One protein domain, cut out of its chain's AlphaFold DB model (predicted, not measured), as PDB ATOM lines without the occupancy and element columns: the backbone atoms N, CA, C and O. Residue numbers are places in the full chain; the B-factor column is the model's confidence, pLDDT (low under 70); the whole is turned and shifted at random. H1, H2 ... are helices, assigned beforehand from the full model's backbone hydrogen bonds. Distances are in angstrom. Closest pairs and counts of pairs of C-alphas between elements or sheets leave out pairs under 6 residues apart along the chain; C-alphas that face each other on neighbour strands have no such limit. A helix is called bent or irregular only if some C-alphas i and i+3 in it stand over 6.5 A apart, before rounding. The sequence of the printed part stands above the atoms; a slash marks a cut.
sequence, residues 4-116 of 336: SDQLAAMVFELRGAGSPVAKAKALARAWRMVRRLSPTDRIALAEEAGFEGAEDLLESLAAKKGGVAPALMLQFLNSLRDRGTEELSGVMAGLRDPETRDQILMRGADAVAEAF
ATOM      1  N   SER A   4     236.066 224.447 200.326       87.50
ATOM      2  CA  SER A   4     234.882 224.669 201.165       87.50
ATOM      3  C   SER A   4     233.672 225.155 200.362       87.50
ATOM      4  O   SER A   4     232.578 224.631 200.536       87.50
ATOM      5  N   ASP A   5     233.871 226.093 199.430       89.25
ATOM      6  CA  ASP A   5     232.802 226.584 198.546       89.25
ATOM      7  C   ASP A   5     232.277 225.464 197.634       89.25
ATOM      8  O   ASP A   5     231.085 225.369 197.351       89.25
ATOM      9  N   GLN A   6     233.183 224.596 197.175       87.50
ATOM     10  CA  GLN A   6     232.862 223.435 196.350       87.50
ATOM     11  C   GLN A   6     232.044 222.388 197.120       87.50
ATOM     12  O   GLN A   6     231.079 221.853 196.577       87.50
ATOM     13  N   LEU A   7     232.387 222.135 198.387       91.62
ATOM     14  CA  LEU A   7     231.620 221.246 199.257       91.62
ATOM     15  C   LEU A   7     230.227 221.820 199.547       91.62
ATOM     16  O   LEU A   7     229.245 221.091 199.446       91.62
ATOM     17  N   ALA A   8     230.119 223.125 199.814       91.38
ATOM     18  CA  ALA A   8     228.831 223.790 200.008       91.38
ATOM     19  C   ALA A   8     227.931 223.696 198.761       91.38
ATOM     20  O   ALA A   8     226.745 223.385 198.877       91.38
ATOM     21  N   ALA A   9     228.497 223.897 197.566       90.88
ATOM     22  CA  ALA A   9     227.773 223.737 196.306       90.88
ATOM     23  C   ALA A   9     227.287 222.293 196.092       90.88
ATOM     24  O   ALA A   9     226.159 222.074 195.662       90.88
ATOM     25  N   MET A  10     228.110 221.302 196.440       93.81
ATOM     26  CA  MET A  10     227.741 219.892 196.333       93.81
ATOM     27  C   MET A  10     226.646 219.503 197.333       93.81
ATOM     28  O   MET A  10     225.710 218.808 196.961       93.81
ATOM     29  N   VAL A  11     226.715 219.985 198.578       95.25
ATOM     30  CA  VAL A  11     225.642 219.799 199.570       95.25
ATOM     31  C   VAL A  11     224.330 220.403 199.067       95.25
ATOM     32  O   VAL A  11     223.278 219.775 199.173       95.25
ATOM     33  N   PHE A  12     224.384 221.591 198.464       92.94
ATOM     34  CA  PHE A  12     223.214 222.209 197.846       92.94
ATOM     35  C   PHE A  12     222.636 221.345 196.710       92.94
ATOM     36  O   PHE A  12     221.431 221.099 196.684       92.94
ATOM     37  N   GLU A  13     223.484 220.818 195.822       93.50
ATOM     38  CA  GLU A  13     223.059 219.909 194.749       93.50
ATOM     39  C   GLU A  13     222.436 218.613 195.299       93.50
ATOM     40  O   GLU A  13     221.400 218.164 194.810       93.50
ATOM     41  N   LEU A  14     223.015 218.034 196.358       94.88
ATOM     42  CA  LEU A  14     222.489 216.831 197.010       94.88
ATOM     43  C   LEU A  14     221.120 217.061 197.651       94.88
ATOM     44  O   LEU A  14     220.274 216.170 197.596       94.88
ATOM     45  N   ARG A  15     220.880 218.243 198.225       93.69
ATOM     46  CA  ARG A  15     219.565 218.623 198.764       93.69
ATOM     47  C   ARG A  15     218.524 218.823 197.664       93.69
ATOM     48  O   ARG A  15     217.363 218.488 197.875       93.69
ATOM     49  N   GLY A  16     218.934 219.337 196.504       89.75
ATOM     50  CA  GLY A  16     218.063 219.487 195.333       89.75
ATOM     51  C   GLY A  16     217.722 218.162 194.641       89.75
ATOM     52  O   GLY A  16     216.684 218.044 193.992       89.75
ATOM     53  N   ALA A  17     218.565 217.138 194.790       91.62
ATOM     54  CA  ALA A  17     218.332 215.820 194.216       91.62
ATOM     55  C   ALA A  17     217.276 215.033 195.021       91.62
ATOM     56  O   ALA A  17     217.559 214.446 196.066       91.62
ATOM     57  N   GLY A  18     216.049 214.980 194.494       87.81
ATOM     58  CA  GLY A  18     214.888 214.363 195.150       87.81
ATOM     59  C   GLY A  18     214.881 212.829 195.239       87.81
ATOM     60  O   GLY A  18     213.930 212.270 195.773       87.81
ATOM     61  N   SER A  19     215.906 212.129 194.731       89.06
ATOM     62  CA  SER A  19     215.990 210.662 194.805       89.06
ATOM     63  C   SER A  19     217.401 210.158 195.141       89.06
ATOM     64  O   SER A  19     218.385 210.801 194.759       89.06
ATOM     65  N   PRO A  20     217.538 208.985 195.799       88.06
ATOM     66  CA  PRO A  20     218.836 208.365 196.085       88.06
ATOM     67  C   PRO A  20     219.721 208.200 194.846       88.06
ATOM     68  O   PRO A  20     220.909 208.515 194.872       88.06
ATOM     69  N   VAL A  21     219.130 207.791 193.719       85.19
ATOM     70  CA  VAL A  21     219.841 207.630 192.443       85.19
ATOM     71  C   VAL A  21     220.336 208.979 191.913       85.19
ATOM     72  O   VAL A  21     221.470 209.077 191.443       85.19
ATOM     73  N   ALA A  22     219.525 210.037 192.002       83.88
ATOM     74  CA  ALA A  22     219.944 211.377 191.592       83.88
ATOM     75  C   ALA A  22     221.106 211.895 192.458       83.88
ATOM     76  O   ALA A  22     222.080 212.428 191.920       83.88
ATOM     77  N   LYS A  23     221.054 211.655 193.775       92.12
ATOM     78  CA  LYS A  23     222.141 211.982 194.708       92.12
ATOM     79  C   LYS A  23     223.416 211.198 194.393       92.12
ATOM     80  O   LYS A  23     224.484 211.795 194.271       92.12
ATOM     81  N   ALA A  24     223.316 209.891 194.151       88.25
ATOM     82  CA  ALA A  24     224.448 209.060 193.737       88.25
ATOM     83  C   ALA A  24     225.072 209.542 192.410       88.25
ATOM     84  O   ALA A  24     226.297 209.605 192.283       88.25
ATOM     85  N   LYS A  25     224.251 209.967 191.435       88.38
ATOM     86  CA  LYS A  25     224.737 210.552 190.170       88.38
ATOM     87  C   LYS A  25     225.464 211.874 190.391       88.38
ATOM     88  O   LYS A  25     226.480 212.111 189.737       88.38
ATOM     89  N   ALA A  26     224.966 212.733 191.281       92.19
ATOM     90  CA  ALA A  26     225.648 213.975 191.651       92.19
ATOM     91  C   ALA A  26     227.035 213.684 192.253       92.19
ATOM     92  O   ALA A  26     228.038 214.219 191.776       92.19
ATOM     93  N   LEU A  27     227.122 212.734 193.193       92.25
ATOM     94  CA  LEU A  27     228.395 212.294 193.781       92.25
ATOM     95  C   LEU A  27     229.363 211.718 192.736       92.25
ATOM     96  O   LEU A  27     230.543 212.078 192.716       92.25
ATOM     97  N   ALA A  28     228.875 210.875 191.822       89.75
ATOM     98  CA  ALA A  28     229.685 210.298 190.749       89.75
ATOM     99  C   ALA A  28     230.208 211.367 189.769       89.75
ATOM    100  O   ALA A  28     231.367 211.310 189.348       89.75
ATOM    101  N   ARG A  29     229.408 212.394 189.441       88.81
ATOM    102  CA  ARG A  29     229.862 213.550 188.642       88.81
ATOM    103  C   ARG A  29     230.949 214.344 189.376       88.81
ATOM    104  O   ARG A  29     231.950 214.726 188.762       88.81
ATOM    105  N   ALA A  30     230.809 214.505 190.690       92.12
ATOM    106  CA  ALA A  30     231.748 215.213 191.558       92.12
ATOM    107  C   ALA A  30     232.943 214.363 192.048       92.12
ATOM    108  O   ALA A  30     233.711 214.817 192.898       92.12
ATOM    109  N   TRP A  31     233.184 213.166 191.499       91.50
ATOM    110  CA  TRP A  31     234.195 212.217 191.999       91.50
ATOM    111  C   TRP A  31     235.604 212.809 192.204       91.50
ATOM    112  O   TRP A  31     236.308 212.462 193.152       91.50
ATOM    113  N   ARG A  32     236.047 213.736 191.338       89.62
ATOM    114  CA  ARG A  32     237.365 214.387 191.477       89.62
ATOM    115  C   ARG A  32     237.464 215.224 192.748       89.62
ATOM    116  O   ARG A  32     238.555 215.336 193.304       89.62
ATOM    117  N   MET A  33     236.351 215.819 193.168       92.12
ATOM    118  CA  MET A  33     236.239 216.563 194.415       92.12
ATOM    119  C   MET A  33     236.224 215.595 195.595       92.12
ATOM    120  O   MET A  33     237.038 215.755 196.497       92.12
ATOM    121  N   VAL A  34     235.412 214.534 195.524       92.81
ATOM    122  CA  VAL A  34     235.338 213.471 196.546       92.81
ATOM    123  C   VAL A  34     236.724 212.892 196.863       92.81
ATOM    124  O   VAL A  34     237.081 212.733 198.027       92.81
ATOM    125  N   ARG A  35     237.571 212.679 195.848       92.06
ATOM    126  CA  ARG A  35     238.962 212.206 196.019       92.06
ATOM    127  C   ARG A  35     239.884 213.161 196.778       92.06
ATOM    128  O   ARG A  35     240.958 212.746 197.210       92.06
ATOM    129  N   ARG A  36     239.526 214.440 196.861       92.88
ATOM    130  CA  ARG A  36     240.287 215.481 197.565       92.88
ATOM    131  C   ARG A  36     239.770 215.723 198.980       92.88
ATOM    132  O   ARG A  36     240.460 216.391 199.742       92.88
ATOM    133  N   LEU A  37     238.589 215.204 199.310       94.56
ATOM    134  CA  LEU A  37     238.001 215.329 200.637       94.56
ATOM    135  C   LEU A  37     238.754 214.474 201.654       94.56
ATOM    136  O   LEU A  37     239.255 213.392 201.326       94.56
ATOM    137  N   SER A  38     238.804 214.952 202.895       95.00
ATOM    138  CA  SER A  38     239.255 214.124 204.010       95.00
ATOM    139  C   SER A  38     238.239 212.998 204.278       95.00
ATOM    140  O   SER A  38     237.078 213.117 203.880       95.00
ATOM    141  N   PRO A  39     238.631 211.896 204.945       96.06
ATOM    142  CA  PRO A  39     237.682 210.854 205.342       96.06
ATOM    143  C   PRO A  39     236.507 211.402 206.168       96.06
ATOM    144  O   PRO A  39     235.365 211.036 205.919       96.06
ATOM    145  N   THR A  40     236.768 212.344 207.080       95.81
ATOM    146  CA  THR A  40     235.736 212.994 207.901       95.81
ATOM    147  C   THR A  40     234.730 213.773 207.054       95.81
ATOM    148  O   THR A  40     233.527 213.644 207.262       95.81
ATOM    149  N   ASP A  41     235.201 214.530 206.056       95.62
ATOM    150  CA  ASP A  41     234.315 215.272 205.149       95.62
ATOM    151  C   ASP A  41     233.473 214.328 204.280       95.62
ATOM    152  O   ASP A  41     232.342 214.656 203.931       95.62
ATOM    153  N   ARG A  42     234.005 213.147 203.928       96.50
ATOM    154  CA  ARG A  42     233.245 212.125 203.192       96.50
ATOM    155  C   ARG A  42     232.132 211.519 204.041       96.50
ATOM    156  O   ARG A  42     231.044 211.330 203.511       96.50
ATOM    157  N   ILE A  43     232.366 211.270 205.330       95.81
ATOM    158  CA  ILE A  43     231.325 210.787 206.253       95.81
ATOM    159  C   ILE A  43     230.212 211.832 206.384       95.81
ATOM    160  O   ILE A  43     229.048 211.513 206.164       95.81
ATOM    161  N   ALA A  44     230.564 213.100 206.620       95.19
ATOM    162  CA  ALA A  44     229.580 214.183 206.692       95.19
ATOM    163  C   ALA A  44     228.780 214.332 205.383       95.19
ATOM    164  O   ALA A  44     227.571 214.561 205.392       95.19
ATOM    165  N   LEU A  45     229.442 214.164 204.235       95.31
ATOM    166  CA  LEU A  45     228.788 214.190 202.930       95.31
ATOM    167  C   LEU A  45     227.863 212.980 202.707       95.31
ATOM    168  O   LEU A  45     226.827 213.125 202.059       95.31
ATOM    169  N   ALA A  46     228.218 211.802 203.229       95.31
ATOM    170  CA  ALA A  46     227.371 210.611 203.191       95.31
ATOM    171  C   ALA A  46     226.091 210.810 204.014       95.31
ATOM    172  O   ALA A  46     224.998 210.510 203.531       95.31
ATOM    173  N   GLU A  47     226.223 211.362 205.225       95.25
ATOM    174  CA  GLU A  47     225.095 211.704 206.097       95.25
ATOM    175  C   GLU A  47     224.143 212.693 205.414       95.25
ATOM    176  O   GLU A  47     222.931 212.481 205.397       95.25
ATOM    177  N   GLU A  48     224.685 213.727 204.768       95.12
ATOM    178  CA  GLU A  48     223.896 214.715 204.026       95.12
ATOM    179  C   GLU A  48     223.222 214.122 202.773       95.12
ATOM    180  O   GLU A  48     222.097 214.487 202.417       95.12
ATOM    181  N   ALA A  49     223.871 213.169 202.100       93.19
ATOM    182  CA  ALA A  49     223.253 212.450 200.992       93.19
ATOM    183  C   ALA A  49     222.038 211.625 201.464       93.19
ATOM    184  O   ALA A  49     221.046 211.516 200.734       93.19
ATOM    185  N   GLY A  50     222.061 211.110 202.695       92.19
ATOM    186  CA  GLY A  50     220.885 210.551 203.369       92.19
ATOM    187  C   GLY A  50     220.297 209.309 202.694       92.19
ATOM    188  O   GLY A  50     219.096 209.073 202.804       92.19
ATOM    189  N   PHE A  51     221.112 208.547 201.959       89.25
ATOM    190  CA  PHE A  51     220.718 207.260 201.388       89.25
ATOM    191  C   PHE A  51     221.648 206.137 201.855       89.25
ATOM    192  O   PHE A  51     222.827 206.354 202.141       89.25
ATOM    193  N   GLU A  52     221.105 204.925 201.939       87.31
ATOM    194  CA  GLU A  52     221.836 203.742 202.388       87.31
ATOM    195  C   GLU A  52     222.970 203.386 201.411       87.31
ATOM    196  O   GLU A  52     222.760 203.319 200.200       87.31
ATOM    197  N   GLY A  53     224.188 203.191 201.926       84.38
ATOM    198  CA  GLY A  53     225.380 202.912 201.113       84.38
ATOM    199  C   GLY A  53     226.089 204.149 200.538       84.38
ATOM    200  O   GLY A  53     227.028 204.006 199.752       84.38
ATOM    201  N   ALA A  54     225.688 205.370 200.919       89.94
ATOM    202  CA  ALA A  54     226.351 206.601 200.469       89.94
ATOM    203  C   ALA A  54     227.832 206.678 200.884       89.94
ATOM    204  O   ALA A  54     228.672 207.119 200.097       89.94
ATOM    205  N   GLU A  55     228.167 206.217 202.091       92.81
ATOM    206  CA  GLU A  55     229.548 206.171 202.589       92.81
ATOM    207  C   GLU A  55     230.424 205.259 201.719       92.81
ATOM    208  O   GLU A  55     231.507 205.653 201.282       92.81
ATOM    209  N   ASP A  56     229.911 204.080 201.367       86.50
ATOM    210  CA  ASP A  56     230.614 203.119 200.515       86.50
ATOM    211  C   ASP A  56     230.826 203.635 199.104       86.50
ATOM    212  O   ASP A  56     231.900 203.461 198.522       86.50
ATOM    213  N   LEU A  57     229.807 204.300 198.552       86.94
ATOM    214  CA  LEU A  57     229.929 204.956 197.261       86.94
ATOM    215  C   LEU A  57     231.072 205.970 197.298       86.94
ATOM    216  O   LEU A  57     231.937 205.950 196.422       86.94
ATOM    217  N   LEU A  58     231.108 206.829 198.315       91.31
ATOM    218  CA  LEU A  58     232.136 207.855 198.444       91.31
ATOM    219  C   LEU A  58     233.531 207.259 198.629       91.31
ATOM    220  O   LEU A  58     234.477 207.754 198.014       91.31
ATOM    221  N   GLU A  59     233.669 206.186 199.404       90.88
ATOM    222  CA  GLU A  59     234.957 205.518 199.591       90.88
ATOM    223  C   GLU A  59     235.418 204.804 198.309       90.88
ATOM    224  O   GLU A  59     236.582 204.920 197.914       90.88
ATOM    225  N   SER A  60     234.496 204.173 197.574       85.50
ATOM    226  CA  SER A  60     234.793 203.552 196.275       85.50
ATOM    227  C   SER A  60     235.232 204.574 195.214       85.50
ATOM    228  O   SER A  60     236.160 204.312 194.445       85.50
ATOM    229  N   LEU A  61     234.621 205.765 195.209       87.44
ATOM    230  CA  LEU A  61     234.990 206.884 194.338       87.44
ATOM    231  C   LEU A  61     236.310 207.540 194.774       87.44
ATOM    232  O   LEU A  61     237.060 208.050 193.933       87.44
ATOM    233  N   ALA A  62     236.605 207.542 196.079       90.75
ATOM    234  CA  ALA A  62     237.837 208.095 196.634       90.75
ATOM    235  C   ALA A  62     239.068 207.217 196.325       90.75
ATOM    236  O   ALA A  62     240.182 207.741 196.161       90.75
ATOM    237  N   ALA A  63     238.876 205.899 196.210       87.44
ATOM    238  CA  ALA A  63     239.939 204.919 196.021       87.44
ATOM    239  C   ALA A  63     240.835 205.224 194.798       87.44
ATOM    240  O   ALA A  63     240.394 205.503 193.683       87.44
ATOM    241  N   LYS A  64     242.160 205.195 195.010       59.66
ATOM    242  CA  LYS A  64     243.163 205.698 194.048       59.66
ATOM    243  C   LYS A  64     243.534 204.711 192.930       59.66
ATOM    244  O   LYS A  64     244.042 205.157 191.902       59.66
ATOM    245  N   LYS A  65     243.308 203.409 193.137       56.84
ATOM    246  CA  LYS A  65     243.611 202.306 192.209       56.84
ATOM    247  C   LYS A  65     242.431 201.332 192.201       56.84
ATOM    248  O   LYS A  65     242.062 200.855 193.265       56.84
ATOM    249  N   GLY A  66     241.867 201.048 191.027       59.72
ATOM    250  CA  GLY A  66     240.807 200.039 190.872       59.72
ATOM    251  C   GLY A  66     239.415 200.440 191.379       59.72
ATOM    252  O   GLY A  66     238.569 199.569 191.528       59.72
ATOM    253  N   GLY A  67     239.170 201.728 191.649       62.12
ATOM    254  CA  GLY A  67     237.810 202.229 191.874       62.12
ATOM    255  C   GLY A  67     236.989 202.185 190.581       62.12
ATOM    256  O   GLY A  67     237.553 202.274 189.486       62.12
ATOM    257  N   VAL A  68     235.666 202.056 190.703       65.12
ATOM    258  CA  VAL A  68     234.752 202.066 189.552       65.12
ATOM    259  C   VAL A  68     234.940 203.378 188.794       65.12
ATOM    260  O   VAL A  68     234.870 204.464 189.377       65.12
ATOM    261  N   ALA A  69     235.208 203.292 187.488       74.19
ATOM    262  CA  ALA A  69     235.332 204.485 186.669       74.19
ATOM    263  C   ALA A  69     234.025 205.295 186.779       74.19
ATOM    264  O   ALA A  69     232.950 204.723 186.619       74.19
ATOM    265  N   PRO A  70     234.076 206.617 187.005       74.44
ATOM    266  CA  PRO A  70     232.873 207.437 187.170       74.44
ATOM    267  C   PRO A  70     231.878 207.289 186.016       74.44
ATOM    268  O   PRO A  70     230.675 207.346 186.229       74.44
ATOM    269  N   ALA A  71     232.377 207.056 184.799       72.88
ATOM    270  CA  ALA A  71     231.550 206.767 183.633       72.88
ATOM    271  C   ALA A  71     230.759 205.455 183.782       72.88
ATOM    272  O   ALA A  71     229.558 205.456 183.541       72.88
ATOM    273  N   LEU A  72     231.406 204.382 184.249       72.56
ATOM    274  CA  LEU A  72     230.756 203.099 184.527       72.56
ATOM    275  C   LEU A  72     229.733 203.231 185.660       72.56
ATOM    276  O   LEU A  72     228.631 202.713 185.553       72.56
ATOM    277  N   MET A  73     230.060 203.988 186.712       79.69
ATOM    278  CA  MET A  73     229.118 204.264 187.801       79.69
ATOM    279  C   MET A  73     227.894 205.041 187.300       79.69
ATOM    280  O   MET A  73     226.769 204.725 187.662       79.69
ATOM    281  N   LEU A  74     228.080 206.042 186.436       81.75
ATOM    282  CA  LEU A  74     226.964 206.795 185.859       81.75
ATOM    283  C   LEU A  74     226.099 205.941 184.927       81.75
ATOM    284  O   LEU A  74     224.879 206.070 184.967       81.75
ATOM    285  N   GLN A  75     226.712 205.074 184.121       76.44
ATOM    286  CA  GLN A  75     225.993 204.105 183.288       76.44
ATOM    287  C   GLN A  75     225.174 203.144 184.151       76.44
ATOM    288  O   GLN A  75     223.981 202.971 183.925       76.44
ATOM    289  N   PHE A  76     225.784 202.609 185.204       77.12
ATOM    290  CA  PHE A  76     225.126 201.724 186.150       77.12
ATOM    291  C   PHE A  76     223.967 202.413 186.903       77.12
ATOM    292  O   PHE A  76     222.860 201.896 186.999       77.12
ATOM    293  N   LEU A  77     224.161 203.645 187.373       81.25
ATOM    294  CA  LEU A  77     223.092 204.424 188.008       81.25
ATOM    295  C   LEU A  77     221.986 204.837 187.023       81.25
ATOM    296  O   LEU A  77     220.890 205.212 187.446       81.25
ATOM    297  N   ASN A  78     222.259 204.843 185.716       79.38
ATOM    298  CA  ASN A  78     221.222 205.034 184.707       79.38
ATOM    299  C   ASN A  78     220.353 203.783 184.576       79.38
ATOM    300  O   ASN A  78     219.142 203.946 184.603       79.38
ATOM    301  N   SER A  79     220.926 202.576 184.558       75.44
ATOM    302  CA  SER A  79     220.128 201.343 184.470       75.44
ATOM    303  C   SER A  79     219.274 201.079 185.717       75.44
ATOM    304  O   SER A  79     218.181 200.532 185.611       75.44
ATOM    305  N   LEU A  80     219.714 201.525 186.901       74.25
ATOM    306  CA  LEU A  80     218.904 201.447 188.125       74.25
ATOM    307  C   LEU A  80     217.708 202.406 188.146       74.25
ATOM    308  O   LEU A  80     216.737 202.155 188.857       74.25
ATOM    309  N   ARG A  81     217.749 203.506 187.379       74.06
ATOM    310  CA  ARG A  81     216.601 204.424 187.282       74.06
ATOM    311  C   ARG A  81     215.364 203.688 186.770       74.06
ATOM    312  O   ARG A  81     214.270 203.970 187.247       74.06
ATOM    313  N   ASP A  82     215.568 202.745 185.861       72.44
ATOM    314  CA  ASP A  82     214.494 202.013 185.197       72.44
ATOM    315  C   ASP A  82     213.977 200.835 186.047       72.44
ATOM    316  O   ASP A  82     212.903 200.311 185.779       72.44
ATOM    317  N   ARG A  83     214.711 200.443 187.106       65.81
ATOM    318  CA  ARG A  83     214.405 199.285 187.974       65.81
ATOM    319  C   ARG A  83     213.912 199.642 189.382       65.81
ATOM    320  O   ARG A  83     213.420 198.773 190.092       65.81
ATOM    321  N   GLY A  84     213.992 200.913 189.781       65.44
ATOM    322  CA  GLY A  84     213.531 201.390 191.090       65.44
ATOM    323  C   GLY A  84     214.619 201.416 192.175       65.44
ATOM    324  O   GLY A  84     215.722 200.899 192.018       65.44
ATOM    325  N   THR A  85     214.336 202.100 193.290       64.75
ATOM    326  CA  THR A  85     215.336 202.447 194.322       64.75
ATOM    327  C   THR A  85     215.665 201.328 195.309       64.75
ATOM    328  O   THR A  85     216.679 201.426 195.998       64.75
ATOM    329  N   GLU A  86     214.835 200.288 195.397       66.06
ATOM    330  CA  GLU A  86     214.983 199.205 196.384       66.06
ATOM    331  C   GLU A  86     216.220 198.326 196.120       66.06
ATOM    332  O   GLU A  86     216.810 197.784 197.051       66.06
ATOM    333  N   GLU A  87     216.697 198.265 194.872       70.25
ATOM    334  CA  GLU A  87     217.881 197.481 194.502       70.25
ATOM    335  C   GLU A  87     219.210 198.211 194.765       70.25
ATOM    336  O   GLU A  87     220.272 197.586 194.762       70.25
ATOM    337  N   LEU A  88     219.191 199.526 195.028       70.50
ATOM    338  CA  LEU A  88     220.418 200.328 195.106       70.50
ATOM    339  C   LEU A  88     221.354 199.850 196.228       70.50
ATOM    340  O   LEU A  88     222.548 199.700 195.983       70.50
ATOM    341  N   SER A  89     220.832 199.562 197.428       68.50
ATOM    342  CA  SER A  89     221.656 199.096 198.562       68.50
ATOM    343  C   SER A  89     222.288 197.727 198.277       68.50
ATOM    344  O   SER A  89     223.497 197.544 198.444       68.50
ATOM    345  N   GLY A  90     221.504 196.783 197.740       74.94
ATOM    346  CA  GLY A  90     221.986 195.448 197.376       74.94
ATOM    347  C   GLY A  90     223.080 195.489 196.312       74.94
ATOM    348  O   GLY A  90     224.084 194.781 196.421       74.94
ATOM    349  N   VAL A  91     222.948 196.373 195.320       70.69
ATOM    350  CA  VAL A  91     223.975 196.492 194.286       70.69
ATOM    351  C   VAL A  91     225.208 197.258 194.769       70.69
ATOM    352  O   VAL A  91     226.332 196.860 194.461       70.69
ATOM    353  N   MET A  92     225.043 198.300 195.588       71.75
ATOM    354  CA  MET A  92     226.173 198.989 196.219       71.75
ATOM    355  C   MET A  92     226.980 198.045 197.123       71.75
ATOM    356  O   MET A  92     228.211 198.091 197.112       71.75
ATOM    357  N   ALA A  93     226.311 197.132 197.834       74.31
ATOM    358  CA  ALA A  93     226.969 196.066 198.582       74.31
ATOM    359  C   ALA A  93     227.742 195.103 197.662       74.31
ATOM    360  O   ALA A  93     228.870 194.735 197.986       74.31
ATOM    361  N   GLY A  94     227.188 194.758 196.494       72.94
ATOM    362  CA  GLY A  94     227.862 193.937 195.482       72.94
ATOM    363  C   GLY A  94     229.107 194.590 194.867       72.94
ATOM    364  O   GLY A  94     230.074 193.899 194.568       72.94
ATOM    365  N   LEU A  95     229.147 195.922 194.745       67.31
ATOM    366  CA  LEU A  95     230.327 196.649 194.247       67.31
ATOM    367  C   LEU A  95     231.517 196.655 195.229       67.31
ATOM    368  O   LEU A  95     232.633 197.001 194.821       67.31
ATOM    369  N   ARG A  96     231.309 196.295 196.505       67.75
ATOM    370  CA  ARG A  96     232.392 196.164 197.498       67.75
ATOM    371  C   ARG A  96     233.239 194.913 197.270       67.75
ATOM    372  O   ARG A  96     234.444 194.950 197.513       67.75
ATOM    373  N   ASP A  97     232.616 193.823 196.836       75.12
ATOM    374  CA  ASP A  97     233.321 192.580 196.549       75.12
ATOM    375  C   ASP A  97     233.944 192.658 195.147       75.12
ATOM    376  O   ASP A  97     233.212 192.876 194.184       75.12
ATOM    377  N   PRO A  98     235.274 192.530 194.985       70.50
ATOM    378  CA  PRO A  98     235.913 192.657 193.680       70.50
ATOM    379  C   PRO A  98     235.367 191.673 192.635       70.50
ATOM    380  O   PRO A  98     235.236 192.067 191.480       70.50
ATOM    381  N   GLU A  99     235.005 190.446 193.022       74.50
ATOM    382  CA  GLU A  99     234.455 189.450 192.091       74.50
ATOM    383  C   GLU A  99     233.023 189.802 191.667       74.50
ATOM    384  O   GLU A  99     232.712 189.837 190.475       74.50
ATOM    385  N   THR A 100     232.161 190.135 192.630       78.00
ATOM    386  CA  THR A 100     230.781 190.566 192.357       78.00
ATOM    387  C   THR A 100     230.745 191.893 191.595       78.00
ATOM    388  O   THR A 100     229.933 192.067 190.688       78.00
ATOM    389  N   ARG A 101     231.667 192.816 191.886       73.69
ATOM    390  CA  ARG A 101     231.838 194.079 191.161       73.69
ATOM    391  C   ARG A 101     232.140 193.836 189.692       73.69
ATOM    392  O   ARG A 101     231.492 194.442 188.845       73.69
ATOM    393  N   ASP A 102     233.099 192.969 189.387       68.75
ATOM    394  CA  ASP A 102     233.481 192.693 188.003       68.75
ATOM    395  C   ASP A 102     232.328 192.001 187.249       68.75
ATOM    396  O   ASP A 102     232.066 192.334 186.095       68.75
ATOM    397  N   GLN A 103     231.544 191.147 187.921       74.94
ATOM    398  CA  GLN A 103     230.320 190.559 187.359       74.94
ATOM    399  C   GLN A 103     229.201 191.582 187.117       74.94
ATOM    400  O   GLN A 103     228.542 191.529 186.080       74.94
ATOM    401  N   ILE A 104     228.970 192.515 188.046       69.50
ATOM    402  CA  ILE A 104     227.973 193.587 187.889       69.50
ATOM    403  C   ILE A 104     228.381 194.527 186.751       69.50
ATOM    404  O   ILE A 104     227.535 194.934 185.958       69.50
ATOM    405  N   LEU A 105     229.672 194.854 186.651       66.62
ATOM    406  CA  LEU A 105     230.197 195.704 185.586       66.62
ATOM    407  C   LEU A 105     230.146 195.009 184.222       66.62
ATOM    408  O   LEU A 105     229.767 195.662 183.253       66.62
ATOM    409  N   MET A 106     230.456 193.709 184.142       69.69
ATOM    410  CA  MET A 106     230.254 192.933 182.914       69.69
ATOM    411  C   MET A 106     228.778 192.869 182.536       69.69
ATOM    412  O   MET A 106     228.442 193.264 181.433       69.69
ATOM    413  N   ARG A 107     227.872 192.524 183.462       69.75
ATOM    414  CA  ARG A 107     226.425 192.529 183.176       69.75
ATOM    415  C   ARG A 107     225.907 193.894 182.736       69.75
ATOM    416  O   ARG A 107     225.016 193.960 181.901       69.75
ATOM    417  N   GLY A 108     226.430 194.977 183.306       61.75
ATOM    418  CA  GLY A 108     226.095 196.334 182.882       61.75
ATOM    419  C   GLY A 108     226.604 196.658 181.475       61.75
ATOM    420  O   GLY A 108     225.930 197.375 180.745       61.75
ATOM    421  N   ALA A 109     227.764 196.126 181.084       55.72
ATOM    422  CA  ALA A 109     228.295 196.255 179.731       55.72
ATOM    423  C   ALA A 109     227.540 195.367 178.725       55.72
ATOM    424  O   ALA A 109     227.231 195.838 177.634       55.72
ATOM    425  N   ASP A 110     227.183 194.142 179.115       52.81
ATOM    426  CA  ASP A 110     226.472 193.163 178.286       52.81
ATOM    427  C   ASP A 110     225.006 193.558 178.074       52.81
ATOM    428  O   ASP A 110     224.532 193.528 176.950       52.81
ATOM    429  N   ALA A 111     224.306 194.044 179.107       53.34
ATOM    430  CA  ALA A 111     222.934 194.545 178.966       53.34
ATOM    431  C   ALA A 111     222.850 195.781 178.053       53.34
ATOM    432  O   ALA A 111     221.820 196.034 177.436       53.34
ATOM    433  N   VAL A 112     223.931 196.561 177.965       45.59
ATOM    434  CA  VAL A 112     224.046 197.640 176.980       45.59
ATOM    435  C   VAL A 112     224.385 197.059 175.614       45.59
ATOM    436  O   VAL A 112     223.764 197.458 174.643       45.59
ATOM    437  N   ALA A 113     225.318 196.112 175.516       48.56
ATOM    438  CA  ALA A 113     225.619 195.461 174.247       48.56
ATOM    439  C   ALA A 113     224.350 194.853 173.628       48.56
ATOM    440  O   ALA A 113     224.044 195.193 172.497       48.56
ATOM    441  N   GLU A 114     223.563 194.087 174.388       48.06
ATOM    442  CA  GLU A 114     222.287 193.498 173.953       48.06
ATOM    443  C   GLU A 114     221.223 194.549 173.610       48.06
ATOM    444  O   GLU A 114     220.543 194.402 172.604       48.06
ATOM    445  N   ALA A 115     221.118 195.653 174.361       43.94
ATOM    446  CA  ALA A 115     220.210 196.753 174.008       43.94
ATOM    447  C   ALA A 115     220.608 197.494 172.713       43.94
ATOM    448  O   ALA A 115     219.819 198.276 172.185       43.94
ATOM    449  N   PHE A 116     221.831 197.276 172.218       37.47
ATOM    450  CA  PHE A 116     222.366 197.839 170.977       37.47
ATOM    451  C   PHE A 116     222.655 196.776 169.901       37.47
ATOM    452  O   PHE A 116     223.131 197.142 168.824       37.47
TER     453      PHE A 116
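What this domain is: This is residues 4 to 116 of the 336 residues of an uncharacterized protein of Acidobacteria bacterium (UniProt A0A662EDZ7). Two layers of helices lie one on the other: H1, H2 and H6 run side by side in one, with H2 in the middle, and H4, H5 and H7 form a less even second layer, in which H5 stands at a steep tilt of 45 degrees to H4 and of 48 degrees to H7. H8 runs slantwise past H6 and H7 at one end of this slab, H1 lies at the opposite end, and the short H3 packs on H5. The printed part has 113 residues with eight named helices, H1 to H8 in order along the chain, and no named strand; its class is all helix. It is compact, with a radius of gyration of the C-alphas of 13.7 A, and its C-alphas span 43 by 30 by 22 A.

Where its parts are: H1 takes residues 4 to 16 and is 18.5 A long from first to last C-alpha, starting at C-alpha 4 at (234.882, 224.669, 201.165). H2 is residues 20 to 29, 14.3 A, and H3 is the four residues 31 to 34, 4.9 A. H4 follows with residues 39 to 49, 15.2 A, and H5 with residues 54 to 62, 12.2 A; C-alpha 54 is at (226.351, 206.601, 200.469). H6 is residues 70 to 81, 16.5 A. H7 is residues 85 to 94, 15.2 A, and is irregular: C-alphas 86 and 89 are 7.0 A apart. H8, the longest helix, takes residues 98 to 115 and covers 25.5 A, ending at C-alpha 115 at (220.210, 196.753, 174.008).

How they stand to each other: H2 is the hub, touching H1, H5, H6 and H7. H1 and H2 form a helical hairpin, opposite ways at a shallow tilt of 30 degrees; H1 touches H2 with residues 10 to 14 alone, and the closest C-alphas are those of Leu 14 and Lys 23, 5.4 A apart. H2 touches H6 at a shallow tilt of 16 degrees, opposite ways, closest at the C-alphas of Ala 28 and Pro 70, 5.6 A. H2 touches H5 at a shallow tilt of 16 degrees, the same way, closest at the C-alphas of Ala 28 and Leu 61, 7.3 A. H2 and H7 touch only at their ends, and only just, with 3 pairs of C-alphas within 8 A; the closest are those of Pro 20 and Thr 85, 7.1 A. H4 touches H1 through residues 11 to 15 of H1, at a shallow tilt of 25 degrees, the same way; the closest C-alphas are those of Leu 14 and Ala 49, 6.0 A. H4 and H5 touch at a steep tilt of 45 degrees, opposite ways, closest at the C-alphas of Ala 46 and Ala 54, 5.0 A. H3 touches H5, with the C-alphas of Trp 31 and Leu 61 closest, 5.9 A. H5 and H7 are close but not clearly touching, the C-alphas of Leu 57 and Met 92 being closest at 7.1 A. H8 touches H6 with residues 105 to 108 alone, at a steep tilt of 67 degrees, only just short of perpendicular; the closest C-alphas are those of Phe 76 and Gly 108, 6.4 A. H7 and H8 touch only at the corner by their link, and only just, with 3 pairs of C-alphas within 8 A; the closest are those of Gly 94 and Thr 100, 5.4 A. Among the pairs that are apart are H1 and H6, and H4 and H8. The helix packing is mostly aligned, but only just: leaving out H3 and the pairs that touch only at the corner or at their ends, 4 of the 6 pairs of helices that touch are at a shallow tilt. Every O i to N i+4 pair is within hydrogen-bond range in H1, H2, H4 and H5; the counts are 7 of 8 in H6, 4 of 6 in H7 and 13 of 14 in H8, and H3 is too short for such a pair.

The domain as a whole: The C-alphas of Ser 4 and Glu 114, the two farthest apart, are 43.3 A apart. The printed part has no cut and no long link; the link from H5 to H6 is short, and the others are tight. The mean pLDDT of the printed part is 80.1, and 26 residues are under 70, among them residues 64 to 68 and 104 to 116.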